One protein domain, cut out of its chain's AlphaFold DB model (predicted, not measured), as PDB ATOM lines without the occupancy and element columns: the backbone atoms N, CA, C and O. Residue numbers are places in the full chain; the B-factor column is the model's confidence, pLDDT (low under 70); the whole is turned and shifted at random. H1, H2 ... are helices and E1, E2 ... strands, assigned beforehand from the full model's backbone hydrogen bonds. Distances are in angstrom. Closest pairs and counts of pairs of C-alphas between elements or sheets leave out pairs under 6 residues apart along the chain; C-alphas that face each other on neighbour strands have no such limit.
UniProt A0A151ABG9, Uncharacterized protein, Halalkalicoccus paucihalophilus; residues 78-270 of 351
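AT A GLANCE: This is residues 78 to 270 of the 351 residues of an uncharacterized protein of Halalkalicoccus paucihalophilus (UniProt A0A151ABG9). Amid little regular structure stands a sandwich: the twisted mixed sheet E4, E1, E9, E7 partly faces the small antiparallel sheet E3, E2, E6. The 193 printed residues, mostly strand but under half in named elements, run E1 E2 E3 H1 E4 E5 E6 E7 H2 E8 E9. The whole is compact, radius of gyration of the C-alphas 15.8 A, spans 43 by 37 by 30 A.

HOW THE PARTS SIT: E1, residues 113 to 122, is parallel to E9, residues 260 to 269 (N 118 and O 263, 2.9 A), and antiparallel to E4, residues 191 to 198 (N 117 and O 193, 2.8 A). E2, residues 138 to 141, forms a hairpin with E3, residues 156 to 159 (N 139 and O 158, 2.8 A), and is antiparallel to E6, residues 210 to 212 (N 138 and O 212, 2.8 A). H1, residues 162 to 165, is on neither of these sheets. E5, residues 203 to 205, is antiparallel to E8, residues 251 to 253 (N 204 and O 252, 2.8 A). E7, residues 219 to 227, is antiparallel to E9 (N 225 and O 264, 2.9 A). H2, residues 245 to 248, is on the four-strand sheet, height 7.5 A. Both helices are too short for an O i to N i+4 pair; each has 1 O i to N i+3 pair, within range.

IN THESE COORDINATES: E1, 29.6 A long, begins at C-alpha 113 (-2.010, 23.457, 41.198); E9, 30.0 A, ends at C-alpha 269 (-30.982, 9.018, 32.295).

THE WHOLE: The printed part has no cut. The links E1 to E2, E2 to E3, H1 to E4 and E7 to H2 are long. Confidence is under 70 in 35 residues, among them 87 to 107.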
ATOM      1  N   VAL A  78     -20.647  28.056  23.641       84.94
ATOM      2  CA  VAL A  78     -19.563  28.693  24.395       84.94
ATOM      3  C   VAL A  78     -19.601  30.215  24.192       84.94
ATOM      4  O   VAL A  78     -19.968  30.673  23.105       84.94
ATOM      5  N   PRO A  79     -19.240  31.018  25.210       81.94
ATOM      6  CA  PRO A  79     -19.167  32.468  25.052       81.94
ATOM      7  C   PRO A  79     -18.196  32.869  23.929       81.94
ATOM      8  O   PRO A  79     -17.181  32.205  23.712       81.94
ATOM      9  N   GLU A  80     -18.473  33.965  23.225       81.69
ATOM     10  CA  GLU A  80     -17.545  34.549  22.253       81.69
ATOM     11  C   GLU A  80     -16.517  35.461  22.940       81.69
ATOM     12  O   GLU A  80     -16.675  35.859  24.088       81.69
ATOM     13  N   LYS A  81     -15.465  35.870  22.219       75.56
ATOM     14  CA  LYS A  81     -14.354  36.677  22.760       75.56
ATOM     15  C   LYS A  81     -14.768  37.943  23.523       75.56
ATOM     16  O   LYS A  81     -14.039  38.382  24.414       75.56
ATOM     17  N   ASP A  82     -15.875  38.551  23.119       79.88
ATOM     18  CA  ASP A  82     -16.374  39.797  23.698       79.88
ATOM     19  C   ASP A  82     -17.468  39.562  24.761       79.88
ATOM     20  O   ASP A  82     -17.941  40.523  25.375       79.88
ATOM     21  N   ASP A  83     -17.845  38.304  25.010       79.19
ATOM     22  CA  ASP A  83     -18.818  37.928  26.028       79.19
ATOM     23  C   ASP A  83     -18.163  37.797  27.412       79.19
ATOM     24  O   ASP A  83     -16.991  37.419  27.540       79.19
ATOM     25  N   PRO A  84     -18.912  38.077  28.496       69.88
ATOM     26  CA  PRO A  84     -18.469  37.737  29.837       69.88
ATOM     27  C   PRO A  84     -18.093  36.259  29.930       69.88
ATOM     28  O   PRO A  84     -18.836  35.389  29.475       69.88
ATOM     29  N   TYR A  85     -16.973  35.990  30.604       67.88
ATOM     30  CA  TYR A  85     -16.542  34.632  30.946       67.88
ATOM     31  C   TYR A  85     -16.159  33.770  29.741       67.88
ATOM     32  O   TYR A  85     -16.226  32.545  29.813       67.88
ATOM     33  N   PHE A  86     -15.755  34.417  28.649       72.38
ATOM     34  CA  PHE A  86     -15.008  33.782  27.580       72.38
ATOM     35  C   PHE A  86     -13.720  33.166  28.109       72.38
ATOM     36  O   PHE A  86     -12.867  33.862  28.668       72.38
ATOM     37  N   GLU A  87     -13.565  31.869  27.881       64.31
ATOM     38  CA  GLU A  87     -12.310  31.182  28.105       64.31
ATOM     39  C   GLU A  87     -11.540  31.164  26.771       64.31
ATOM     40  O   GLU A  87     -11.977  30.563  25.793       64.31
ATOM     41  N   ALA A  88     -10.409  31.865  26.676       59.16
ATOM     42  CA  ALA A  88      -9.524  31.738  25.517       59.16
ATOM     43  C   ALA A  88      -8.386  30.738  25.741       59.16
ATOM     44  O   ALA A  88      -8.114  30.262  26.834       59.16
ATOM     45  N   ALA A  89      -7.688  30.407  24.666       59.25
ATOM     46  CA  ALA A  89      -6.480  29.614  24.774       59.25
ATOM     47  C   ALA A  89      -5.335  30.443  25.373       59.25
ATOM     48  O   ALA A  89      -5.127  31.610  25.015       59.25
ATOM     49  N   ALA A  90      -4.527  29.801  26.210       57.59
ATOM     50  CA  ALA A  90      -3.183  30.231  26.538       57.59
ATOM     51  C   ALA A  90      -2.400  30.464  25.242       57.59
ATOM     52  O   ALA A  90      -2.637  29.839  24.207       57.59
ATOM     53  N   SER A  91      -1.439  31.385  25.283       55.12
ATOM     54  CA  SER A  91      -0.681  31.791  24.092       55.12
ATOM     55  C   SER A  91       0.112  30.661  23.427       55.12
ATOM     56  O   SER A  91       0.543  30.811  22.285       55.12
ATOM     57  N   ASP A  92       0.336  29.559  24.138       56.91
ATOM     58  CA  ASP A  92       0.993  28.345  23.654       56.91
ATOM     59  C   ASP A  92       0.004  27.238  23.245       56.91
ATOM     60  O   ASP A  92       0.434  26.161  22.839       56.91
ATOM     61  N   GLY A  93      -1.304  27.510  23.313       54.91
ATOM     62  CA  GLY A  93      -2.376  26.574  22.986       54.91
ATOM     63  C   GLY A  93      -2.544  25.436  23.989       54.91
ATOM     64  O   GLY A  93      -3.326  24.535  23.715       54.91
ATOM     65  N   SER A  94      -1.810  25.452  25.108       52.94
ATOM     66  CA  SER A  94      -1.734  24.300  26.009       52.94
ATOM     67  C   SER A  94      -2.919  24.188  26.962       52.94
ATOM     68  O   SER A  94      -3.210  23.078  27.386       52.94
ATOM     69  N   TRP A  95      -3.606  25.298  27.259       53.62
ATOM     70  CA  TRP A  95      -4.712  25.336  28.216       53.62
ATOM     71  C   TRP A  95      -5.636  26.515  27.984       53.62
ATOM     72  O   TRP A  95      -5.192  27.594  27.607       53.62
ATOM     73  N   VAL A  96      -6.915  26.329  28.269       51.06
ATOM     74  CA  VAL A  96      -7.894  27.404  28.341       51.06
ATOM     75  C   VAL A  96      -8.102  27.715  29.825       51.06
ATOM     76  O   VAL A  96      -8.675  26.923  30.557       51.06
ATOM     77  N   SER A  97      -7.536  28.821  30.312       42.09
ATOM     78  CA  SER A  97      -7.715  29.273  31.700       42.09
ATOM     79  C   SER A  97      -7.717  30.797  31.729       42.09
ATOM     80  O   SER A  97      -6.763  31.441  31.281       42.09
ATOM     81  N   TYR A  98      -8.831  31.377  32.173       44.16
ATOM     82  CA  TYR A  98      -9.054  32.826  32.259       44.16
ATOM     83  C   TYR A  98      -9.314  33.228  33.709       44.16
ATOM     84  O   TYR A  98      -9.363  32.379  34.593       44.16
ATOM     85  N   GLU A  99      -9.463  34.535  33.959       41.25
ATOM     86  CA  GLU A  99     -10.240  35.035  35.101       41.25
ATOM     87  C   GLU A  99     -11.634  34.401  35.023       41.25
ATOM     88  O   GLU A  99     -12.560  34.931  34.406       41.25
ATOM     89  N   ASN A 100     -11.741  33.195  35.565       44.34
ATOM     90  CA  ASN A 100     -12.960  32.436  35.601       44.34
ATOM     91  C   ASN A 100     -13.803  33.108  36.689       44.34
ATOM     92  O   ASN A 100     -13.298  33.330  37.786       44.34
ATOM     93  N   PRO A 101     -15.079  33.450  36.472       47.12
ATOM     94  CA  PRO A 101     -15.948  33.823  37.587       47.12
ATOM     95  C   PRO A 101     -15.987  32.739  38.671       47.12
ATOM     96  O   PRO A 101     -16.310  33.061  39.804       47.12
ATOM     97  N   ARG A 102     -15.620  31.490  38.332       52.00
ATOM     98  CA  ARG A 102     -15.447  30.349  39.247       52.00
ATOM     99  C   ARG A 102     -14.136  30.361  40.042       52.00
ATOM    100  O   ARG A 102     -13.933  29.491  40.876       52.00
ATOM    101  N   ASP A 103     -13.280  31.371  39.866       54.06
ATOM    102  CA  ASP A 103     -12.087  31.613  40.694       54.06
ATOM    103  C   ASP A 103     -12.406  32.012  42.145       54.06
ATOM    104  O   ASP A 103     -11.523  32.456  42.892       54.06
ATOM    105  N   GLU A 104     -13.653  31.836  42.579       55.56
ATOM    106  CA  GLU A 104     -14.062  31.945  43.978       55.56
ATOM    107  C   GLU A 104     -13.172  31.078  44.887       55.56
ATOM    108  O   GLU A 104     -12.961  31.412  46.053       55.56
ATOM    109  N   TYR A 105     -12.559  30.025  44.329       61.19
ATOM    110  CA  TYR A 105     -11.768  29.027  45.047       61.19
ATOM    111  C   TYR A 105     -10.253  29.182  44.851       61.19
ATOM    112  O   TYR A 105      -9.524  28.197  44.794       61.19
ATOM    113  N   ARG A 106      -9.759  30.426  44.745       66.81
ATOM    114  CA  ARG A 106      -8.316  30.757  44.672       66.81
ATOM    115  C   ARG A 106      -7.628  30.971  46.021       66.81
ATOM    116  O   ARG A 106      -6.428  31.248  46.063       66.81
ATOM    117  N   SER A 107      -8.384  30.961  47.116       65.00
ATOM    118  CA  SER A 107      -7.887  31.348  48.436       65.00
ATOM    119  C   SER A 107      -8.087  30.223  49.455       65.00
ATOM    120  O   SER A 107      -9.235  29.910  49.752       65.00
ATOM    121  N   PRO A 108      -7.014  29.705  50.083       70.62
ATOM    122  CA  PRO A 108      -5.639  30.197  50.021       70.62
ATOM    123  C   PRO A 108      -4.913  29.777  48.735       70.62
ATOM    124  O   PRO A 108      -5.077  28.669  48.248       70.62
ATOM    125  N   TYR A 109      -4.043  30.652  48.233       76.25
ATOM    126  CA  TYR A 109      -3.179  30.337  47.097       76.25
ATOM    127  C   TYR A 109      -1.864  29.728  47.605       76.25
ATOM    128  O   TYR A 109      -0.961  30.449  48.040       76.25
ATOM    129  N   LEU A 110      -1.783  28.399  47.617       76.69
ATOM    130  CA  LEU A 110      -0.666  27.602  48.138       76.69
ATOM    131  C   LEU A 110       0.350  27.197  47.054       76.69
ATOM    132  O   LEU A 110       1.513  26.961  47.381       76.69
ATOM    133  N   GLY A 111      -0.047  27.176  45.777       81.25
ATOM    134  CA  GLY A 111       0.820  26.833  44.644       81.25
ATOM    135  C   GLY A 111       0.147  27.037  43.284       81.25
ATOM    136  O   GLY A 111      -0.882  27.699  43.197       81.25
ATOM    137  N   SER A 112       0.733  26.501  42.209       81.81
ATOM    138  CA  SER A 112       0.181  26.604  40.847       81.81
ATOM    139  C   SER A 112      -0.745  25.444  40.457       81.81
ATOM    140  O   SER A 112      -1.116  25.330  39.290       81.81
ATOM    141  N   GLY A 113      -1.090  24.569  41.404       83.88
ATOM    142  CA  GLY A 113      -2.010  23.457  41.198       83.88
ATOM    143  C   GLY A 113      -3.440  23.929  40.921       83.88
ATOM    144  O   GLY A 113      -3.930  24.857  41.576       83.88
ATOM    145  N   SER A 114      -4.109  23.267  39.980       85.88
ATOM    146  CA  SER A 114      -5.508  23.459  39.614       85.88
ATOM    147  C   SER A 114      -6.210  22.113  39.450       85.88
ATOM    148  O   SER A 114      -5.746  21.242  38.712       85.88
ATOM    149  N   ALA A 115      -7.326  21.964  40.156       87.44
ATOM    150  CA  ALA A 115      -8.193  20.803  40.085       87.44
ATOM    151  C   ALA A 115      -9.553  21.206  39.533       87.44
ATOM    152  O   ALA A 115     -10.149  22.154  40.037       87.44
ATOM    153  N   LYS A 116     -10.081  20.455  38.571       89.25
ATOM    154  CA  LYS A 116     -11.430  20.674  38.046       89.25
ATOM    155  C   LYS A 116     -12.276  19.413  38.216       89.25
ATOM    156  O   LYS A 116     -11.850  18.314  37.880       89.25
ATOM    157  N   MET A 117     -13.463  19.556  38.790       91.69
ATOM    158  CA  MET A 117     -14.420  18.468  38.986       91.69
ATOM    159  C   MET A 117     -15.733  18.872  38.341       91.69
ATOM    160  O   MET A 117     -16.311  19.894  38.703       91.69
ATOM    161  N   CYS A 118     -16.195  18.091  37.374       93.44
ATOM    162  CA  CYS A 118     -17.387  18.411  36.604       93.44
ATOM    163  C   CYS A 118     -18.414  17.290  36.658       93.44
ATOM    164  O   CYS A 118     -18.065  16.125  36.819       93.44
ATOM    165  N   ILE A 119     -19.673  17.643  36.436       96.31
ATOM    166  CA  ILE A 119     -20.752  16.699  36.166       96.31
ATOM    167  C   ILE A 119     -21.317  17.011  34.782       96.31
ATOM    168  O   ILE A 119     -21.571  18.172  34.459       96.31
ATOM    169  N   THR A 120     -21.538  15.970  33.986       97.25
ATOM    170  CA  THR A 120     -22.348  16.028  32.764       97.25
ATOM    171  C   THR A 120     -23.534  15.085  32.932       97.25
ATOM    172  O   THR A 120     -23.379  13.986  33.469       97.25
ATOM    173  N   LEU A 121     -24.724  15.518  32.516       98.12
ATOM    174  CA  LEU A 121     -25.929  14.692  32.501       98.12
ATOM    175  C   LEU A 121     -26.367  14.487  31.055       98.12
ATOM    176  O   LEU A 121     -26.482  15.450  30.293       98.12
ATOM    177  N   ARG A 122     -26.605  13.228  30.691       97.62
ATOM    178  CA  ARG A 122     -27.016  12.812  29.353       97.62
ATOM    179  C   ARG A 122     -28.419  12.214  29.358       97.62
ATOM    180  O   ARG A 122     -28.793  11.543  30.317       97.62
ATOM    181  N   ASN A 123     -29.181  12.422  28.291       97.31
ATOM    182  CA  ASN A 123     -30.433  11.696  28.072       97.31
ATOM    183  C   ASN A 123     -30.168  10.251  27.599       97.31
ATOM    184  O   ASN A 123     -29.024   9.801  27.456       97.31
ATOM    185  N   GLU A 124     -31.235   9.511  27.319       95.12
ATOM    186  CA  GLU A 124     -31.186   8.120  26.863       95.12
ATOM    187  C   GLU A 124     -30.455   7.963  25.515       95.12
ATOM    188  O   GLU A 124     -29.912   6.896  25.224       95.12
ATOM    189  N   ALA A 125     -30.405   9.027  24.706       94.94
ATOM    190  CA  ALA A 125     -29.685   9.073  23.434       94.94
ATOM    191  C   ALA A 125     -28.208   9.499  23.573       94.94
ATOM    192  O   ALA A 125     -27.473   9.474  22.585       94.94
ATOM    193  N   GLY A 126     -27.753   9.854  24.779       94.62
ATOM    194  CA  GLY A 126     -26.388  10.320  25.041       94.62
ATOM    195  C   GLY A 126     -26.170  11.818  24.800       94.62
ATOM    196  O   GLY A 126     -25.032  12.293  24.805       94.62
ATOM    197  N   GLU A 127     -27.240  12.582  24.605       95.62
ATOM    198  CA  GLU A 127     -27.186  14.024  24.372       95.62
ATOM    199  C   GLU A 127     -27.177  14.787  25.703       95.62
ATOM    200  O   GLU A 127     -27.777  14.346  26.682       95.62
ATOM    201  N   THR A 128     -26.487  15.926  25.756       96.62
ATOM    202  CA  THR A 128     -26.399  16.779  26.953       96.62
ATOM    203  C   THR A 128     -27.764  17.324  27.355       96.62
ATOM    204  O   THR A 128     -28.464  17.893  26.522       96.62
ATOM    205  N   ILE A 129     -28.100  17.251  28.642       97.81
ATOM    206  CA  ILE A 129     -29.326  17.818  29.216       97.81
ATOM    207  C   ILE A 129     -29.059  18.510  30.564       97.81
ATOM    208  O   ILE A 129     -27.957  18.429  31.110       97.81
ATOM    209  N   VAL A 130     -30.060  19.204  31.116       97.62
ATOM    210  CA  VAL A 130     -29.937  19.962  32.383       97.62
ATOM    211  C   VAL A 130     -30.781  19.388  33.522       97.62
ATOM    212  O   VAL A 130     -30.692  19.880  34.652       97.62
ATOM    213  N   GLY A 131     -31.558  18.338  33.243       97.31
ATOM    214  CA  GLY A 131     -32.285  17.544  34.229       97.31
ATOM    215  C   GLY A 131     -33.636  18.141  34.618       97.31
ATOM    216  O   GLY A 131     -34.040  18.024  35.775       97.31
ATOM    217  N   GLU A 132     -34.322  18.815  33.688       97.44
ATOM    218  CA  GLU A 132     -35.696  19.307  33.886       97.44
ATOM    219  C   GLU A 132     -36.691  18.168  34.158       97.44
ATOM    220  O   GLU A 132     -37.705  18.394  34.825       97.44
ATOM    221  N   THR A 133     -36.397  16.951  33.693       96.75
ATOM    222  CA  THR A 133     -37.237  15.759  33.900       96.75
ATOM    223  C   THR A 133     -37.014  15.049  35.230       96.75
ATOM    224  O   THR A 133     -37.909  14.342  35.686       96.75
ATOM    225  N   VAL A 134     -35.882  15.299  35.892       96.94
ATOM    226  CA  VAL A 134     -35.483  14.673  37.165       96.94
ATOM    227  C   VAL A 134     -35.303  15.712  38.289       96.94
ATOM    228  O   VAL A 134     -34.255  15.769  38.945       96.94
ATOM    229  N   PRO A 135     -36.304  16.580  38.541       96.94
ATOM    230  CA  PRO A 135     -36.150  17.726  39.427       96.94
ATOM    231  C   PRO A 135     -35.971  17.332  40.897       96.94
ATOM    232  O   PRO A 135     -36.525  16.348  41.378       96.94
ATOM    233  N   ASN A 136     -35.278  18.182  41.657       94.56
ATOM    234  CA  ASN A 136     -34.915  17.966  43.065       94.56
ATOM    235  C   ASN A 136     -34.049  16.718  43.298       94.56
ATOM    236  O   ASN A 136     -34.035  16.171  44.403       94.56
ATOM    237  N   THR A 137     -33.330  16.274  42.270       97.69
ATOM    238  CA  THR A 137     -32.312  15.232  42.398       97.69
ATOM    239  C   THR A 137     -30.977  15.881  42.713       97.69
ATOM    240  O   THR A 137     -30.595  16.872  42.091       97.69
ATOM    241  N   THR A 138     -30.276  15.341  43.698       97.81
ATOM    242  CA  THR A 138     -28.991  15.841  44.164       97.81
ATOM    243  C   THR A 138     -27.897  14.828  43.867       97.81
ATOM    244  O   THR A 138     -27.986  13.669  44.279       97.81
ATOM    245  N   VAL A 139     -26.847  15.299  43.201       97.38
ATOM    246  CA  VAL A 139     -25.596  14.580  42.971       97.38
ATOM    247  C   VAL A 139     -24.569  15.108  43.962       97.38
ATOM    248  O   VAL A 139     -24.270  16.301  43.974       97.38
ATOM    249  N   THR A 140     -24.030  14.220  44.789       97.00
ATOM    250  CA  THR A 140     -23.014  14.540  45.794       97.00
ATOM    251  C   THR A 140     -21.718  13.823  45.449       97.00
ATOM    252  O   THR A 140     -21.710  12.600  45.317       97.00
ATOM    253  N   ILE A 141     -20.619  14.563  45.352       95.19
ATOM    254  CA  ILE A 141     -19.270  14.026  45.174       95.19
ATOM    255  C   ILE A 141     -18.512  14.298  46.477       95.19
ATOM    256  O   ILE A 141     -18.189  15.456  46.760       95.19
ATOM    257  N   PRO A 142     -18.252  13.270  47.306       94.31
ATOM    258  CA  PRO A 142     -17.388  13.432  48.468       94.31
ATOM    259  C   PRO A 142     -16.020  13.951  48.025       94.31
ATOM    260  O   PRO A 142     -15.493  13.475  47.024       94.31
ATOM    261  N   THR A 143     -15.426  14.883  48.761       89.12
ATOM    262  CA  THR A 143     -14.045  15.313  48.503       89.12
ATOM    263  C   THR A 143     -13.147  14.905  49.661       89.12
ATOM    264  O   THR A 143     -13.629  14.685  50.768       89.12
ATOM    265  N   GLY A 144     -11.856  14.705  49.396       83.75
ATOM    266  CA  GLY A 144     -10.893  14.400  50.458       83.75
ATOM    267  C   GLY A 144     -10.382  15.642  51.192       83.75
ATOM    268  O   GLY A 144     -10.662  16.781  50.808       83.75
ATOM    269  N   ASP A 145      -9.527  15.406  52.191       83.12
ATOM    270  CA  ASP A 145      -8.933  16.408  53.091       83.12
ATOM    271  C   ASP A 145      -8.312  17.618  52.358       83.12
ATOM    272  O   ASP A 145      -8.273  18.738  52.869       83.12
ATOM    273  N   THR A 146      -7.822  17.417  51.130       78.12
ATOM    274  CA  THR A 146      -7.187  18.468  50.321       78.12
ATOM    275  C   THR A 146      -8.129  19.611  49.958       78.12
ATOM    276  O   THR A 146      -7.636  20.710  49.699       78.12
ATOM    277  N   LEU A 147      -9.447  19.392  49.949       78.25
ATOM    278  CA  LEU A 147     -10.451  20.420  49.651       78.25
ATOM    279  C   LEU A 147     -11.288  20.831  50.877       78.25
ATOM    280  O   LEU A 147     -12.066  21.775  50.771       78.25
ATOM    281  N   GLU A 148     -11.065  20.235  52.059       74.00
ATOM    282  CA  GLU A 148     -11.793  20.539  53.314       74.00
ATOM    283  C   GLU A 148     -11.758  22.025  53.707       74.00
ATOM    284  O   GLU A 148     -12.652  22.539  54.383       74.00
ATOM    285  N   TRP A 149     -10.707  22.749  53.310       68.31
ATOM    286  CA  TRP A 149     -10.594  24.183  53.582       68.31
ATOM    287  C   TRP A 149     -11.654  25.012  52.845       68.31
ATOM    288  O   TRP A 149     -11.843  26.185  53.182       68.31
ATOM    289  N   HIS A 150     -12.349  24.420  51.875       69.25
ATOM    290  CA  HIS A 150     -13.395  25.052  51.102       69.25
ATOM    291  C   HIS A 150     -14.766  24.434  51.412       69.25
ATOM    292  O   HIS A 150     -15.168  23.427  50.843       69.25
ATOM    293  N   SER A 151     -15.552  25.082  52.278       69.25
ATOM    294  CA  SER A 151     -16.838  24.541  52.757       69.25
ATOM    295  C   SER A 151     -17.921  24.371  51.684       69.25
ATOM    296  O   SER A 151     -18.932  23.737  51.955       69.25
ATOM    297  N   ALA A 152     -17.762  24.978  50.503       67.94
ATOM    298  CA  ALA A 152     -18.661  24.742  49.364       67.94
ATOM    299  C   ALA A 152     -18.146  23.650  48.407       67.94
ATOM    300  O   ALA A 152     -18.829  23.316  47.447       67.94
ATOM    301  N   ALA A 153     -16.935  23.143  48.647       69.75
ATOM    302  CA  ALA A 153     -16.316  22.076  47.871       69.75
ATOM    303  C   ALA A 153     -16.380  20.724  48.581       69.75
ATOM    304  O   ALA A 153     -16.151  19.721  47.926       69.75
ATOM    305  N   ASP A 154     -16.676  20.690  49.884       82.50
ATOM    306  CA  ASP A 154     -16.659  19.456  50.662       82.50
ATOM    307  C   ASP A 154     -17.989  19.179  51.392       82.50
ATOM    308  O   ASP A 154     -18.258  19.777  52.442       82.50
ATOM    309  N   PRO A 155     -18.838  18.275  50.860       90.56
ATOM    310  CA  PRO A 155     -18.748  17.665  49.529       90.56
ATOM    311  C   PRO A 155     -19.206  18.631  48.424       90.56
ATOM    312  O   PRO A 155     -20.011  19.538  48.665       90.56
ATOM    313  N   ILE A 156     -18.795  18.377  47.181       90.38
ATOM    314  CA  ILE A 156     -19.400  19.043  46.022       90.38
ATOM    315  C   ILE A 156     -20.823  18.513  45.874       90.38
ATOM    316  O   ILE A 156     -21.047  17.304  45.852       90.38
ATOM    317  N   THR A 157     -21.791  19.421  45.773       92.81
ATOM    318  CA  THR A 157     -23.210  19.070  45.677       92.81
ATOM    319  C   THR A 157     -23.870  19.842  44.544       92.81
ATOM    320  O   THR A 157     -23.782  21.067  44.493       92.81
ATOM    321  N   VAL A 158     -24.568  19.130  43.663       93.75
ATOM    322  CA  VAL A 158     -25.300  19.690  42.522       93.75
ATOM    323  C   VAL A 158     -26.757  19.258  42.594       93.75
ATOM    324  O   VAL A 158     -27.041  18.071  42.724       93.75
ATOM    325  N   THR A 159     -27.684  20.210  42.489       96.25
ATOM    326  CA  THR A 159     -29.131  19.939  42.493       96.25
ATOM    327  C   THR A 159     -29.726  20.217  41.117       96.25
ATOM    328  O   THR A 159     -29.513  21.287  40.551       96.25
ATOM    329  N   LEU A 160     -30.498  19.263  40.597       96.75
ATOM    330  CA  LEU A 160     -31.188  19.336  39.311       96.75
ATOM    331  C   LEU A 160     -32.617  19.908  39.459       96.75
ATOM    332  O   LEU A 160     -33.250  19.692  40.498       96.75
ATOM    333  N   PRO A 161     -33.161  20.605  38.444       97.12
ATOM    334  CA  PRO A 161     -32.488  20.974  37.203       97.12
ATOM    335  C   PRO A 161     -31.483  22.105  37.410       97.12
ATOM    336  O   PRO A 161     -31.725  23.050  38.167       97.12
ATOM    337  N   LEU A 162     -30.377  22.053  36.672       94.31
ATOM    338  CA  LEU A 162     -29.315  23.058  36.762       94.31
ATOM    339  C   LEU A 162     -29.832  24.473  36.445       94.31
ATOM    340  O   LEU A 162     -29.384  25.446  37.041       94.31
ATOM    341  N   THR A 163     -30.840  24.591  35.573       92.56
ATOM    342  CA  THR A 163     -31.515  25.856  35.207       92.56
ATOM    343  C   THR A 163     -32.194  26.571  36.368       92.56
ATOM    344  O   THR A 163     -32.429  27.777  36.284       92.56
ATOM    345  N   GLN A 164     -32.512  25.856  37.448       92.19
ATOM    346  CA  GLN A 164     -33.175  26.421  38.617       92.19
ATOM    347  C   GLN A 164     -32.201  26.751  39.751       92.19
ATOM    348  O   GLN A 164     -32.427  27.719  40.482       92.19
ATOM    349  N   TYR A 165     -31.169  25.930  39.935       86.44
ATOM    350  CA  TYR A 165     -30.289  25.995  41.105       86.44
ATOM    351  C   TYR A 165     -28.915  26.598  40.815       86.44
ATOM    352  O   TYR A 165     -28.201  26.930  41.760       86.44
ATOM    353  N   SER A 166     -28.583  26.797  39.539       83.81
ATOM    354  CA  SER A 166     -27.320  27.379  39.104       83.81
ATOM    355  C   SER A 166     -27.575  28.568  38.184       83.81
ATOM    356  O   SER A 166     -28.317  28.474  37.208       83.81
ATOM    357  N   ASP A 167     -26.895  29.688  38.444       82.06
ATOM    358  CA  ASP A 167     -26.943  30.869  37.567       82.06
ATOM    359  C   ASP A 167     -26.427  30.556  36.149       82.06
ATOM    360  O   ASP A 167     -26.778  31.230  35.176       82.06
ATOM    361  N   ARG A 168     -25.576  29.528  36.032       82.00
ATOM    362  CA  ARG A 168     -25.018  29.003  34.783       82.00
ATOM    363  C   ARG A 168     -25.175  27.480  34.790       82.00
ATOM    364  O   ARG A 168     -24.382  26.807  35.445       82.00
ATOM    365  N   PRO A 169     -26.207  26.949  34.116       86.69
ATOM    366  CA  PRO A 169     -26.545  25.532  34.196       86.69
ATOM    367  C   PRO A 169     -25.421  24.646  33.670       86.69
ATOM    368  O   PRO A 169     -24.952  23.771  34.382       86.69
ATOM    369  N   LEU A 170     -24.937  24.949  32.465       91.00
ATOM    370  CA  LEU A 170     -23.749  24.351  31.867       91.00
ATOM    371  C   LEU A 170     -22.734  25.444  31.609       91.00
ATOM    372  O   LEU A 170     -23.082  26.584  31.274       91.00
ATOM    373  N   ASP A 171     -21.481  25.114  31.859       86.00
ATOM    374  CA  ASP A 171     -20.501  26.136  32.136       86.00
ATOM    375  C   ASP A 171     -19.075  25.747  31.690       86.00
ATOM    376  O   ASP A 171     -18.231  26.631  31.534       86.00
ATOM    377  N   ALA A 172     -18.848  24.493  31.303       87.12
ATOM    378  CA  ALA A 172     -17.699  24.070  30.510       87.12
ATOM    379  C   ALA A 172     -18.130  23.298  29.256       87.12
ATOM    380  O   ALA A 172     -19.190  22.677  29.245       87.12
ATOM    381  N   ASP A 173     -17.284  23.343  28.231       88.25
ATOM    382  CA  ASP A 173     -17.372  22.573  26.984       88.25
ATOM    383  C   ASP A 173     -16.272  21.506  27.028       88.25
ATOM    384  O   ASP A 173     -15.104  21.795  26.762       88.25
ATOM    385  N   GLN A 174     -16.613  20.322  27.540       87.75
ATOM    386  CA  GLN A 174     -15.650  19.273  27.871       87.75
ATOM    387  C   GLN A 174     -15.460  18.282  26.728       87.75
ATOM    388  O   GLN A 174     -14.333  17.874  26.449       87.75
ATOM    389  N   PHE A 175     -16.538  17.884  26.069       89.56
ATOM    390  CA  PHE A 175     -16.554  16.778  25.125       89.56
ATOM    391  C   PHE A 175     -16.838  17.283  23.719       89.56
ATOM    392  O   PHE A 175     -17.702  18.126  23.504       89.56
ATOM    393  N   GLY A 176     -16.121  16.756  22.730       82.75
ATOM    394  CA  GLY A 176     -16.395  17.122  21.352       82.75
ATOM    395  C   GLY A 176     -15.296  16.788  20.358       82.75
ATOM    396  O   GLY A 176     -14.103  16.845  20.614       82.75
ATOM    397  N   THR A 177     -15.695  16.524  19.123       74.06
ATOM    398  CA  THR A 177     -14.755  16.100  18.069       74.06
ATOM    399  C   THR A 177     -14.121  17.277  17.308       74.06
ATOM    400  O   THR A 177     -13.533  17.103  16.230       74.06
ATOM    401  N   SER A 178     -14.248  18.514  17.811       73.00
ATOM    402  CA  SER A 178     -13.779  19.698  17.088       73.00
ATOM    403  C   SER A 178     -12.265  19.828  17.135       73.00
ATOM    404  O   SER A 178     -11.678  20.395  18.044       73.00
ATOM    405  N   THR A 179     -11.620  19.462  16.031       70.56
ATOM    406  CA  THR A 179     -10.179  19.717  15.821       70.56
ATOM    407  C   THR A 179      -9.788  21.203  15.761       70.56
ATOM    408  O   THR A 179      -8.611  21.529  15.596       70.56
ATOM    409  N   THR A 180     -10.765  22.115  15.798       68.62
ATOM    410  CA  THR A 180     -10.544  23.565  15.674       68.62
ATOM    411  C   THR A 180     -10.690  24.316  16.985       68.62
ATOM    412  O   THR A 180     -10.295  25.484  17.048       68.62
ATOM    413  N   LEU A 181     -11.238  23.663  18.007       66.69
ATOM    414  CA  LEU A 181     -11.322  24.210  19.346       66.69
ATOM    415  C   LEU A 181     -10.231  23.581  20.215       66.69
ATOM    416  O   LEU A 181      -9.855  22.435  19.985       66.69
ATOM    417  N   PRO A 182      -9.686  24.329  21.188       64.25
ATOM    418  CA  PRO A 182      -8.787  23.753  22.180       64.25
ATOM    419  C   PRO A 182      -9.461  22.666  23.026       64.25
ATOM    420  O   PRO A 182      -8.769  21.804  23.549       64.25
ATOM    421  N   GLN A 183     -10.786  22.741  23.170       73.31
ATOM    422  CA  GLN A 183     -11.602  21.822  23.947       73.31
ATOM    423  C   GLN A 183     -13.009  21.754  23.343       73.31
ATOM    424  O   GLN A 183     -13.489  22.772  22.840       73.31
ATOM    425  N   GLY A 184     -13.636  20.577  23.394       82.38
ATOM    426  CA  GLY A 184     -15.056  20.423  23.100       82.38
ATOM    427  C   GLY A 184     -15.489  20.629  21.645       82.38
ATOM    428  O   GLY A 184     -14.690  20.476  20.715       82.38
ATOM    429  N   ASP A 185     -16.771  20.927  21.418       85.94
ATOM    430  CA  ASP A 185     -17.350  21.166  20.081       85.94
ATOM    431  C   ASP A 185     -17.991  22.551  19.884       85.94
ATOM    432  O   ASP A 185     -18.461  22.877  18.785       85.94
ATOM    433  N   GLY A 186     -17.903  23.410  20.899       85.88
ATOM    434  CA  GLY A 186     -18.433  24.767  20.902       85.88
ATOM    435  C   GLY A 186     -19.758  24.898  21.646       85.88
ATOM    436  O   GLY A 186     -20.369  25.976  21.592       85.88
ATOM    437  N   TYR A 187     -20.201  23.851  22.346       90.19
ATOM    438  CA  TYR A 187     -21.388  23.860  23.194       90.19
ATOM    439  C   TYR A 187     -21.050  23.448  24.629       90.19
ATOM    440  O   TYR A 187     -20.355  22.478  24.880       90.19
ATOM    441  N   LEU A 188     -21.572  24.192  25.601       91.31
ATOM    442  CA  LEU A 188     -21.403  23.867  27.013       91.31
ATOM    443  C   LEU A 188     -22.157  22.574  27.334       91.31
ATOM    444  O   LEU A 188     -23.343  22.462  27.024       91.31
ATOM    445  N   ASP A 189     -21.478  21.635  27.985       93.50
ATOM    446  CA  ASP A 189     -21.959  20.272  28.216       93.50
ATOM    447  C   ASP A 189     -21.777  19.758  29.651       93.50
ATOM    448  O   ASP A 189     -22.220  18.657  29.993       93.50
ATOM    449  N   SER A 190     -21.123  20.556  30.492       93.50
ATOM    450  CA  SER A 190     -20.743  20.157  31.840       93.50
ATOM    451  C   SER A 190     -20.896  21.315  32.815       93.50
ATOM    452  O   SER A 190     -20.659  22.473  32.466       93.50
ATOM    453  N   HIS A 191     -21.266  20.996  34.052       92.81
ATOM    454  CA  HIS A 191     -21.249  21.916  35.183       92.81
ATOM    455  C   HIS A 191     -20.024  21.623  36.052       92.81
ATOM    456  O   HIS A 191     -19.863  20.492  36.514       92.81
ATOM    457  N   CYS A 192     -19.152  22.609  36.253       89.19
ATOM    458  CA  CYS A 192     -17.818  22.402  36.808       89.19
ATOM    459  C   CYS A 192     -17.508  23.260  38.036       89.19
ATOM    460  O   CYS A 192     -17.791  24.454  38.091       89.19
ATOM    461  N   PHE A 193     -16.765  22.654  38.957       86.69
ATOM    462  CA  PHE A 193     -16.110  23.297  40.085       86.69
ATOM    463  C   PHE A 193     -14.605  23.274  39.837       86.69
ATOM    464  O   PHE A 193     -14.038  22.218  39.559       86.69
ATOM    465  N   GLU A 194     -13.954  24.431  39.910       84.31
ATOM    466  CA  GLU A 194     -12.524  24.563  39.632       84.31
ATOM    467  C   GLU A 194     -11.805  25.188  40.828       84.31
ATOM    468  O   GLU A 194     -12.117  26.295  41.261       84.31
ATOM    469  N   PHE A 195     -10.837  24.463  41.376       83.75
ATOM    470  CA  PHE A 195     -10.058  24.832  42.549       83.75
ATOM    471  C   PHE A 195      -8.657  25.217  42.108       83.75
ATOM    472  O   PHE A 195      -7.932  24.398  41.548       83.75
ATOM    473  N   HIS A 196      -8.247  26.446  42.398       82.25
ATOM    474  CA  HIS A 196      -6.921  26.946  42.059       82.25
ATOM    475  C   HIS A 196      -6.120  27.244  43.316       82.25
ATOM    476  O   HIS A 196      -6.662  27.579  44.365       82.25
ATOM    477  N   GLY A 197      -4.796  27.210  43.189       79.69
ATOM    478  CA  GLY A 197      -3.925  27.527  44.311       79.69
ATOM    479  C   GLY A 197      -3.520  26.299  45.115       79.69
ATOM    480  O   GLY A 197      -3.039  26.455  46.231       79.69
ATOM    481  N   LEU A 198      -3.691  25.087  44.592       85.19
ATOM    482  CA  LEU A 198      -3.202  23.875  45.251       85.19
ATOM    483  C   LEU A 198      -1.669  23.811  45.167       85.19
ATOM    484  O   LEU A 198      -1.062  24.375  44.253       85.19
ATOM    485  N   SER A 199      -1.019  23.136  46.116       86.00
ATOM    486  CA  SER A 199       0.430  22.918  46.031       86.00
ATOM    487  C   SER A 199       0.761  22.011  44.840       86.00
ATOM    488  O   SER A 199      -0.013  21.124  44.494       86.00
ATOM    489  N   GLU A 200       1.935  22.194  44.233       81.31
ATOM    490  CA  GLU A 200       2.409  21.390  43.086       81.31
ATOM    491  C   GLU A 200       2.694  19.912  43.432       81.31
ATOM    492  O   GLU A 200       3.016  19.122  42.552       81.31
ATOM    493  N   ASP A 201       2.594  19.539  44.708       85.81
ATOM    494  CA  ASP A 201       2.726  18.179  45.237       85.81
ATOM    495  C   ASP A 201       1.464  17.699  45.980       85.81
ATOM    496  O   ASP A 201       1.494  16.672  46.662       85.81
ATOM    497  N   SER A 202       0.351  18.436  45.871       87.94
ATOM    498  CA  SER A 202      -0.927  18.054  46.475       87.94
ATOM    499  C   SER A 202      -1.533  16.819  45.801       87.94
ATOM    500  O   SER A 202      -1.440  16.635  44.587       87.94
ATOM    501  N   THR A 203      -2.225  16.011  46.605       92.12
ATOM    502  CA  THR A 203      -3.118  14.951  46.125       92.12
ATOM    503  C   THR A 203      -4.548  15.458  46.155       92.12
ATOM    504  O   THR A 203      -5.031  15.826  47.218       92.12
ATOM    505  N   VAL A 204      -5.225  15.475  45.016       91.94
ATOM    506  CA  VAL A 204      -6.661  15.739  44.929       91.94
ATOM    507  C   VAL A 204      -7.383  14.404  45.024       91.94
ATOM    508  O   VAL A 204      -7.033  13.478  44.301       91.94
ATOM    509  N   GLU A 205      -8.377  14.306  45.899       94.00
ATOM    510  CA  GLU A 205      -9.175  13.093  46.096       94.00
ATOM    511  C   GLU A 205     -10.661  13.420  45.950       94.00
ATOM    512  O   GLU A 205     -11.124  14.477  46.395       94.00
ATOM    513  N   TYR A 206     -11.404  12.490  45.361       94.94
ATOM    514  CA  TYR A 206     -12.858  12.514  45.282       94.94
ATOM    515  C   TYR A 206     -13.410  11.109  45.526       94.94
ATOM    516  O   TYR A 206     -12.798  10.111  45.159       94.94
ATOM    517  N   GLY A 207     -14.570  11.034  46.167       95.88
ATOM    518  CA  GLY A 207     -15.303   9.800  46.407       95.88
ATOM    519  C   GLY A 207     -16.228   9.434  45.253       95.88
ATOM    520  O   GLY A 207     -16.485  10.230  44.351       95.88
ATOM    521  N   GLU A 208     -16.780   8.225  45.322       97.50
ATOM    522  CA  GLU A 208     -17.820   7.787  44.394       97.50
ATOM    523  C   GLU A 208     -19.047   8.708  44.499       97.50
ATOM    524  O   GLU A 208     -19.533   9.001  45.600       97.50
ATOM    525  N   ALA A 209     -19.522   9.185  43.348       97.75
ATOM    526  CA  ALA A 209     -20.673  10.059  43.228       97.75
ATOM    527  C   ALA A 209     -21.944   9.361  43.725       97.75
ATOM    528  O   ALA A 209     -22.214   8.201  43.417       97.75
ATOM    529  N   GLN A 210     -22.743  10.098  44.489       98.06
ATOM    530  CA  GLN A 210     -23.981   9.620  45.089       98.06
ATOM    531  C   GLN A 210     -25.147  10.417  44.522       98.06
ATOM    532  O   GLN A 210     -25.206  11.634  44.694       98.06
ATOM    533  N   VAL A 211     -26.090   9.726  43.883       98.25
ATOM    534  CA  VAL A 211     -27.337  10.326  43.405       98.25
ATOM    535  C   VAL A 211     -28.433  10.064  44.433       98.25
ATOM    536  O   VAL A 211     -28.627   8.936  44.887       98.25
ATOM    537  N   THR A 212     -29.131  11.116  44.852       98.31
ATOM    538  CA  THR A 212     -30.201  11.051  45.856       98.31
ATOM    539  C   THR A 212     -31.371  11.941  45.451       98.31
ATOM    540  O   THR A 212     -31.180  12.935  44.762       98.31
ATOM    541  N   GLY A 213     -32.588  11.608  45.880       97.00
ATOM    542  CA  GLY A 213     -33.796  12.353  45.515       97.00
ATOM    543  C   GLY A 213     -34.916  11.433  45.044       97.00
ATOM    544  O   GLY A 213     -34.789  10.214  45.114       97.00
ATOM    545  N   GLU A 214     -36.024  12.027  44.597       95.94
ATOM    546  CA  GLU A 214     -37.192  11.285  44.093       95.94
ATOM    547  C   GLU A 214     -36.876  10.507  42.810       95.94
ATOM    548  O   GLU A 214     -37.361   9.391  42.655       95.94
ATOM    549  N   TYR A 215     -36.008  11.058  41.958       97.00
ATOM    550  CA  TYR A 215     -35.641  10.498  40.655       97.00
ATOM    551  C   TYR A 215     -34.230   9.892  40.641       97.00
ATOM    552  O   TYR A 215     -33.631   9.726  39.586       97.00
ATOM    553  N   ALA A 216     -33.662   9.573  41.809       96.81
ATOM    554  CA  ALA A 216     -32.308   9.014  41.880       96.81
ATOM    555  C   ALA A 216     -32.184   7.660  41.165       96.81
ATOM    556  O   ALA A 216     -31.151   7.389  40.566       96.81
ATOM    557  N   ASP A 217     -33.247   6.853  41.195       96.25
ATOM    558  CA  ASP A 217     -33.310   5.556  40.514       96.25
ATOM    559  C   ASP A 217     -33.489   5.690  38.984       96.25
ATOM    560  O   ASP A 217     -33.492   4.681  38.289       96.25
ATOM    561  N   GLU A 218     -33.656   6.911  38.457       96.25
ATOM    562  CA  GLU A 218     -33.763   7.198  37.016       96.25
ATOM    563  C   GLU A 218     -32.449   7.738  36.425       96.25
ATOM    564  O   GLU A 218     -32.404   8.084  35.245       96.25
ATOM    565  N   ILE A 219     -31.388   7.849  37.234       97.62
ATOM    566  CA  ILE A 219     -30.080   8.353  36.807       97.62
ATOM    567  C   ILE A 219     -29.000   7.323  37.130       97.62
ATOM    568  O   ILE A 219     -28.686   7.060  38.294       97.62
ATOM    569  N   ASN A 220     -28.328   6.840  36.095       97.25
ATOM    570  CA  ASN A 220     -27.136   6.021  36.218       97.25
ATOM    571  C   ASN A 220     -25.867   6.876  36.273       97.25
ATOM    572  O   ASN A 220     -25.646   7.760  35.443       97.25
ATOM    573  N   VAL A 221     -24.972   6.549  37.210       97.81
ATOM    574  CA  VAL A 221     -23.569   6.979  37.138       97.81
ATOM    575  C   VAL A 221     -22.868   6.063  36.138       97.81
ATOM    576  O   VAL A 221     -22.532   4.924  36.461       97.81
ATOM    577  N   VAL A 222     -22.669   6.550  34.915       97.75
ATOM    578  CA  VAL A 222     -22.008   5.797  33.837       97.75
ATOM    579  C   VAL A 222     -20.542   5.555  34.188       97.75
ATOM    580  O   VAL A 222     -20.025   4.452  34.007       97.75
ATOM    581  N   GLY A 223     -19.883   6.575  34.733       98.06
ATOM    582  CA  GLY A 223     -18.508   6.476  35.193       98.06
ATOM    583  C   GLY A 223     -17.812   7.827  35.285       98.06
ATOM    584  O   GLY A 223     -18.439   8.868  35.484       98.06
ATOM    585  N   TYR A 224     -16.490   7.780  35.163       98.00
ATOM    586  CA  TYR A 224     -15.577   8.885  35.414       98.00
ATOM    587  C   TYR A 224     -14.574   8.977  34.274       98.00
ATOM    588  O   TYR A 224     -14.001   7.971  33.856       98.00
ATOM    589  N   ILE A 225     -14.323  10.198  33.820       95.56
ATOM    590  CA  ILE A 225     -13.275  10.506  32.849       95.56
ATOM    591  C   ILE A 225     -12.261  11.378  33.574       95.56
ATOM    592  O   ILE A 225     -12.524  12.552  33.835       95.56
ATOM    593  N   GLN A 226     -11.137  10.774  33.963       94.00
ATOM    594  CA  GLN A 226     -10.065  11.420  34.720       94.00
ATOM    595  C   GLN A 226      -8.855  11.687  33.825       94.00
ATOM    596  O   GLN A 226      -8.370  10.794  33.131       94.00
ATOM    597  N   GLN A 227      -8.327  12.906  33.905       88.75
ATOM    598  CA  GLN A 227      -7.042  13.288  33.335       88.75
ATOM    599  C   GLN A 227      -6.187  13.971  34.399       88.75
ATOM    600  O   GLN A 227      -6.513  15.047  34.888       88.75
ATOM    601  N   GLU A 228      -5.091  13.328  34.784       85.50
ATOM    602  CA  GLU A 228      -4.340  13.707  35.986       85.50
ATOM    603  C   GLU A 228      -3.358  14.861  35.751       85.50
ATOM    604  O   GLU A 228      -3.116  15.661  36.658       85.50
ATOM    605  N   HIS A 229      -2.735  14.894  34.567       72.25
ATOM    606  CA  HIS A 229      -1.492  15.636  34.302       72.25
ATOM    607  C   HIS A 229      -1.362  16.170  32.868       72.25
ATOM    608  O   HIS A 229      -0.313  16.711  32.510       72.25
ATOM    609  N   GLU A 230      -2.367  15.962  32.024       66.94
ATOM    610  CA  GLU A 230      -2.296  16.226  30.586       66.94
ATOM    611  C   GLU A 230      -3.368  17.226  30.166       66.94
ATOM    612  O   GLU A 230      -4.344  17.422  30.884       66.94
ATOM    613  N   ALA A 231      -3.150  17.876  29.018       69.00
ATOM    614  CA  ALA A 231      -4.165  18.710  28.385       69.00
ATOM    615  C   ALA A 231      -5.418  17.880  28.108       69.00
ATOM    616  O   ALA A 231      -5.294  16.770  27.589       69.00
ATOM    617  N   TRP A 232      -6.588  18.444  28.422       73.25
ATOM    618  CA  TRP A 232      -7.868  17.780  28.195       73.25
ATOM    619  C   TRP A 232      -8.015  17.365  26.727       73.25
ATOM    620  O   TRP A 232      -7.856  18.196  25.831       73.25
ATOM    621  N   ASP A 233      -8.310  16.086  26.485       72.25
ATOM    622  CA  ASP A 233      -8.586  15.588  25.136       72.25
ATOM    623  C   ASP A 233     -10.050  15.880  24.816       72.25
ATOM    624  O   ASP A 233     -10.945  15.523  25.582       72.25
ATOM    625  N   SER A 234     -10.302  16.577  23.712       70.25
ATOM    626  CA  SER A 234     -11.665  16.875  23.292       70.25
ATOM    627  C   SER A 234     -12.332  15.651  22.657       70.25
ATOM    628  O   SER A 234     -13.537  15.474  22.822       70.25
ATOM    629  N   ASP A 235     -11.566  14.785  21.975       83.25
ATOM    630  CA  ASP A 235     -12.066  13.624  21.214       83.25
ATOM    631  C   ASP A 235     -12.383  12.428  22.131       83.25
ATOM    632  O   ASP A 235     -11.883  11.319  21.944       83.25
ATOM    633  N   ILE A 236     -13.199  12.681  23.156       86.88
ATOM    634  CA  ILE A 236     -13.658  11.711  24.149       86.88
ATOM    635  C   ILE A 236     -15.164  11.499  23.980       86.88
ATOM    636  O   ILE A 236     -15.942  12.459  23.995       86.88
ATOM    637  N   ASP A 237     -15.588  10.239  23.870       91.06
ATOM    638  CA  ASP A 237     -16.991   9.849  23.987       91.06
ATOM    639  C   ASP A 237     -17.340   9.732  25.481       91.06
ATOM    640  O   ASP A 237     -16.837   8.833  26.164       91.06
ATOM    641  N   PRO A 238     -18.206  10.612  26.019       92.25
ATOM    642  CA  PRO A 238     -18.456  10.671  27.452       92.25
ATOM    643  C   PRO A 238     -19.014   9.360  28.013       92.25
ATOM    644  O   PRO A 238     -18.782   9.052  29.174       92.25
ATOM    645  N   ILE A 239     -19.739   8.569  27.221       94.38
ATOM    646  CA  ILE A 239     -20.334   7.317  27.694       94.38
ATOM    647  C   ILE A 239     -19.368   6.155  27.471       94.38
ATOM    648  O   ILE A 239     -19.176   5.332  28.366       94.38
ATOM    649  N   ALA A 240     -18.770   6.061  26.282       94.31
ATOM    650  CA  ALA A 240     -17.942   4.912  25.921       94.31
ATOM    651  C   ALA A 240     -16.571   4.908  26.613       94.31
ATOM    652  O   ALA A 240     -16.039   3.827  26.885       94.31
ATOM    653  N   ASP A 241     -16.019   6.089  26.905       94.56
ATOM    654  CA  ASP A 241     -14.696   6.241  27.516       94.56
ATOM    655  C   ASP A 241     -14.752   6.407  29.041       94.56
ATOM    656  O   ASP A 241     -13.713   6.394  29.704       94.56
ATOM    657  N   ALA A 242     -15.951   6.518  29.623       96.38
ATOM    658  CA  ALA A 242     -16.124   6.565  31.067       96.38
ATOM    659  C   ALA A 242     -15.671   5.259  31.736       96.38
ATOM    660  O   ALA A 242     -16.019   4.144  31.338       96.38
ATOM    661  N   GLU A 243     -14.903   5.404  32.810       97.81
ATOM    662  CA  GLU A 243     -14.388   4.290  33.595       97.81
ATOM    663  C   GLU A 243     -15.118   4.164  34.936       97.81
ATOM    664  O   GLU A 243     -15.652   5.140  35.458       97.81
ATOM    665  N   SER A 244     -15.132   2.969  35.538       97.88
ATOM    666  CA  SER A 244     -15.673   2.823  36.897       97.88
ATOM    667  C   SER A 244     -14.831   3.609  37.905       97.88
ATOM    668  O   SER A 244     -13.639   3.842  37.684       97.88
ATOM    669  N   TYR A 245     -15.425   3.959  39.047       96.94
ATOM    670  CA  TYR A 245     -14.734   4.690  40.112       96.94
ATOM    671  C   TYR A 245     -13.424   4.005  40.542       96.94
ATOM    672  O   TYR A 245     -12.379   4.646  40.651       96.94
ATOM    673  N   GLU A 246     -13.439   2.679  40.715       96.81
ATOM    674  CA  GLU A 246     -12.261   1.910  41.136       96.81
ATOM    675  C   GLU A 246     -11.141   1.915  40.101       96.81
ATOM    676  O   GLU A 246      -9.976   1.728  40.459       96.81
ATOM    677  N   LYS A 247     -11.490   2.074  38.821       96.38
ATOM    678  CA  LYS A 247     -10.517   2.137  37.734       96.38
ATOM    679  C   LYS A 247      -9.958   3.553  37.580       96.38
ATOM    680  O   LYS A 247      -8.745   3.681  37.442       96.38
ATOM    681  N   ALA A 248     -10.813   4.570  37.697       94.12
ATOM    682  CA  ALA A 248     -10.416   5.977  37.691       94.12
ATOM    683  C   ALA A 248      -9.541   6.350  38.904       94.12
ATOM    684  O   ALA A 248      -8.715   7.247  38.818       94.12
ATOM    685  N   GLY A 249      -9.675   5.638  40.028       91.06
ATOM    686  CA  GLY A 249      -8.750   5.729  41.162       91.06
ATOM    687  C   GLY A 249      -9.129   6.751  42.236       91.06
ATOM    688  O   GLY A 249      -8.518   6.731  43.303       91.06
ATOM    689  N   GLY A 250     -10.156   7.578  42.004       93.19
ATOM    690  CA  GLY A 250     -10.712   8.491  43.011       93.19
ATOM    691  C   GLY A 250      -9.813   9.683  43.343       93.19
ATOM    692  O   GLY A 250      -9.900  10.237  44.438       93.19
ATOM    693  N   GLY A 251      -8.908  10.062  42.441       93.69
ATOM    694  CA  GLY A 251      -7.990  11.169  42.671       93.69
ATOM    695  C   GLY A 251      -6.679  11.066  41.906       93.69
ATOM    696  O   GLY A 251      -6.385  10.066  41.253       93.69
ATOM    697  N   TRP A 252      -5.870  12.116  42.031       93.31
ATOM    698  CA  TRP A 252      -4.547  12.226  41.421       93.31
ATOM    699  C   TRP A 252      -3.583  13.004  42.315       93.31
ATOM    700  O   TRP A 252      -3.986  13.830  43.132       93.31
ATOM    701  N   THR A 253      -2.283  12.777  42.138       91.50
ATOM    702  CA  THR A 253      -1.224  13.532  42.827       91.50
ATOM    703  C   THR A 253      -0.389  14.276  41.809       91.50
ATOM    704  O   THR A 253       0.210  13.636  40.949       91.50
ATOM    705  N   TYR A 254      -0.302  15.602  41.922       87.44
ATOM    706  CA  TYR A 254       0.484  16.411  40.992       87.44
ATOM    707  C   TYR A 254       1.948  15.965  40.912       87.44
ATOM    708  O   TYR A 254       2.561  15.527  41.892       87.44
ATOM    709  N   GLN A 255       2.512  16.099  39.712       81.25
ATOM    710  CA  GLN A 255       3.929  15.874  39.451       81.25
ATOM    711  C   GLN A 255       4.604  17.210  39.121       81.25
ATOM    712  O   GLN A 255       3.934  18.146  38.682       81.25
ATOM    713  N   PRO A 256       5.936  17.328  39.282       72.25
ATOM    714  CA  PRO A 256       6.653  18.523  38.849       72.25
ATOM    715  C   PRO A 256       6.333  18.856  37.383       72.25
ATOM    716  O   PRO A 256       6.432  17.976  36.531       72.25
ATOM    717  N   GLU A 257       5.978  20.114  37.106       68.88
ATOM    718  CA  GLU A 257       5.520  20.619  35.792       68.88
ATOM    719  C   GLU A 257       4.129  20.122  35.330       68.88
ATOM    720  O   GLU A 257       3.666  20.525  34.265       68.88
ATOM    721  N   ALA A 258       3.435  19.302  36.125       68.12
ATOM    722  CA  ALA A 258       2.075  18.824  35.875       68.12
ATOM    723  C   ALA A 258       1.152  19.244  37.026       68.12
ATOM    724  O   ALA A 258       0.951  18.510  37.994       68.12
ATOM    725  N   SER A 259       0.615  20.459  36.915       76.25
ATOM    726  CA  SER A 259      -0.171  21.107  37.969       76.25
ATOM    727  C   SER A 259      -1.655  21.261  37.625       76.25
ATOM    728  O   SER A 259      -2.333  22.040  38.280       76.25
ATOM    729  N   HIS A 260      -2.159  20.573  36.601       83.19
ATOM    730  CA  HIS A 260      -3.569  20.616  36.209       83.19
ATOM    731  C   HIS A 260      -4.099  19.194  36.121       83.19
ATOM    732  O   HIS A 260      -3.505  18.370  35.428       83.19
ATOM    733  N   GLY A 261      -5.190  18.927  36.832       88.31
ATOM    734  CA  GLY A 261      -5.902  17.662  36.747       88.31
ATOM    735  C   GLY A 261      -7.405  17.884  36.794       88.31
ATOM    736  O   GLY A 261      -7.894  18.857  37.374       88.31
ATOM    737  N   GLN A 262      -8.136  16.989  36.148       90.56
ATOM    738  CA  GLN A 262      -9.575  17.086  36.016       90.56
ATOM    739  C   GLN A 262     -10.236  15.711  36.095       90.56
ATOM    740  O   GLN A 262      -9.702  14.723  35.595       90.56
ATOM    741  N   VAL A 263     -11.447  15.676  36.647       94.62
ATOM    742  CA  VAL A 263     -12.388  14.568  36.472       94.62
ATOM    743  C   VAL A 263     -13.758  15.082  36.032       94.62
ATOM    744  O   VAL A 263     -14.239  16.103  36.528       94.62
ATOM    745  N   VAL A 264     -14.405  14.359  35.117       95.81
ATOM    746  CA  VAL A 264     -15.824  14.541  34.788       95.81
ATOM    747  C   VAL A 264     -16.596  13.290  35.196       95.81
ATOM    748  O   VAL A 264     -16.262  12.185  34.770       95.81
ATOM    749  N   ILE A 265     -17.618  13.468  36.028       98.19
ATOM    750  CA  ILE A 265     -18.582  12.440  36.408       98.19
ATOM    751  C   ILE A 265     -19.671  12.428  35.338       98.19
ATOM    752  O   ILE A 265     -20.332  13.445  35.104       98.19
ATOM    753  N   VAL A 266     -19.851  11.281  34.692       98.38
ATOM    754  CA  VAL A 266     -20.812  11.110  33.602       98.38
ATOM    755  C   VAL A 266     -22.065  10.445  34.146       98.38
ATOM    756  O   VAL A 266     -22.027   9.312  34.628       98.38
ATOM    757  N   LEU A 267     -23.176  11.169  34.068       98.44
ATOM    758  CA  LEU A 267     -24.503  10.708  34.448       98.44
ATOM    759  C   LEU A 267     -25.352  10.507  33.197       98.44
ATOM    760  O   LEU A 267     -25.231  11.271  32.237       98.44
ATOM    761  N   GLN A 268     -26.244   9.525  33.219       97.81
ATOM    762  CA  GLN A 268     -27.174   9.279  32.125       97.81
ATOM    763  C   GLN A 268     -28.558   8.911  32.655       97.81
ATOM    764  O   GLN A 268     -28.656   8.145  33.611       97.81
ATOM    765  N   LEU A 269     -29.610   9.443  32.031       97.00
ATOM    766  CA  LEU A 269     -30.982   9.018  32.295       97.00
ATOM    767  C   LEU A 269     -31.190   7.568  31.868       97.00
ATOM    768  O   LEU A 269     -30.756   7.137  30.794       97.00
ATOM    769  N   ASP A 270     -31.894   6.827  32.709       91.62
ATOM    770  CA  ASP A 270     -32.235   5.443  32.448       91.62
ATOM    771  C   ASP A 270     -33.202   5.363  31.277       91.62
ATOM    772  O   ASP A 270     -34.220   6.050  31.223       91.62
TER     773      ASP A 270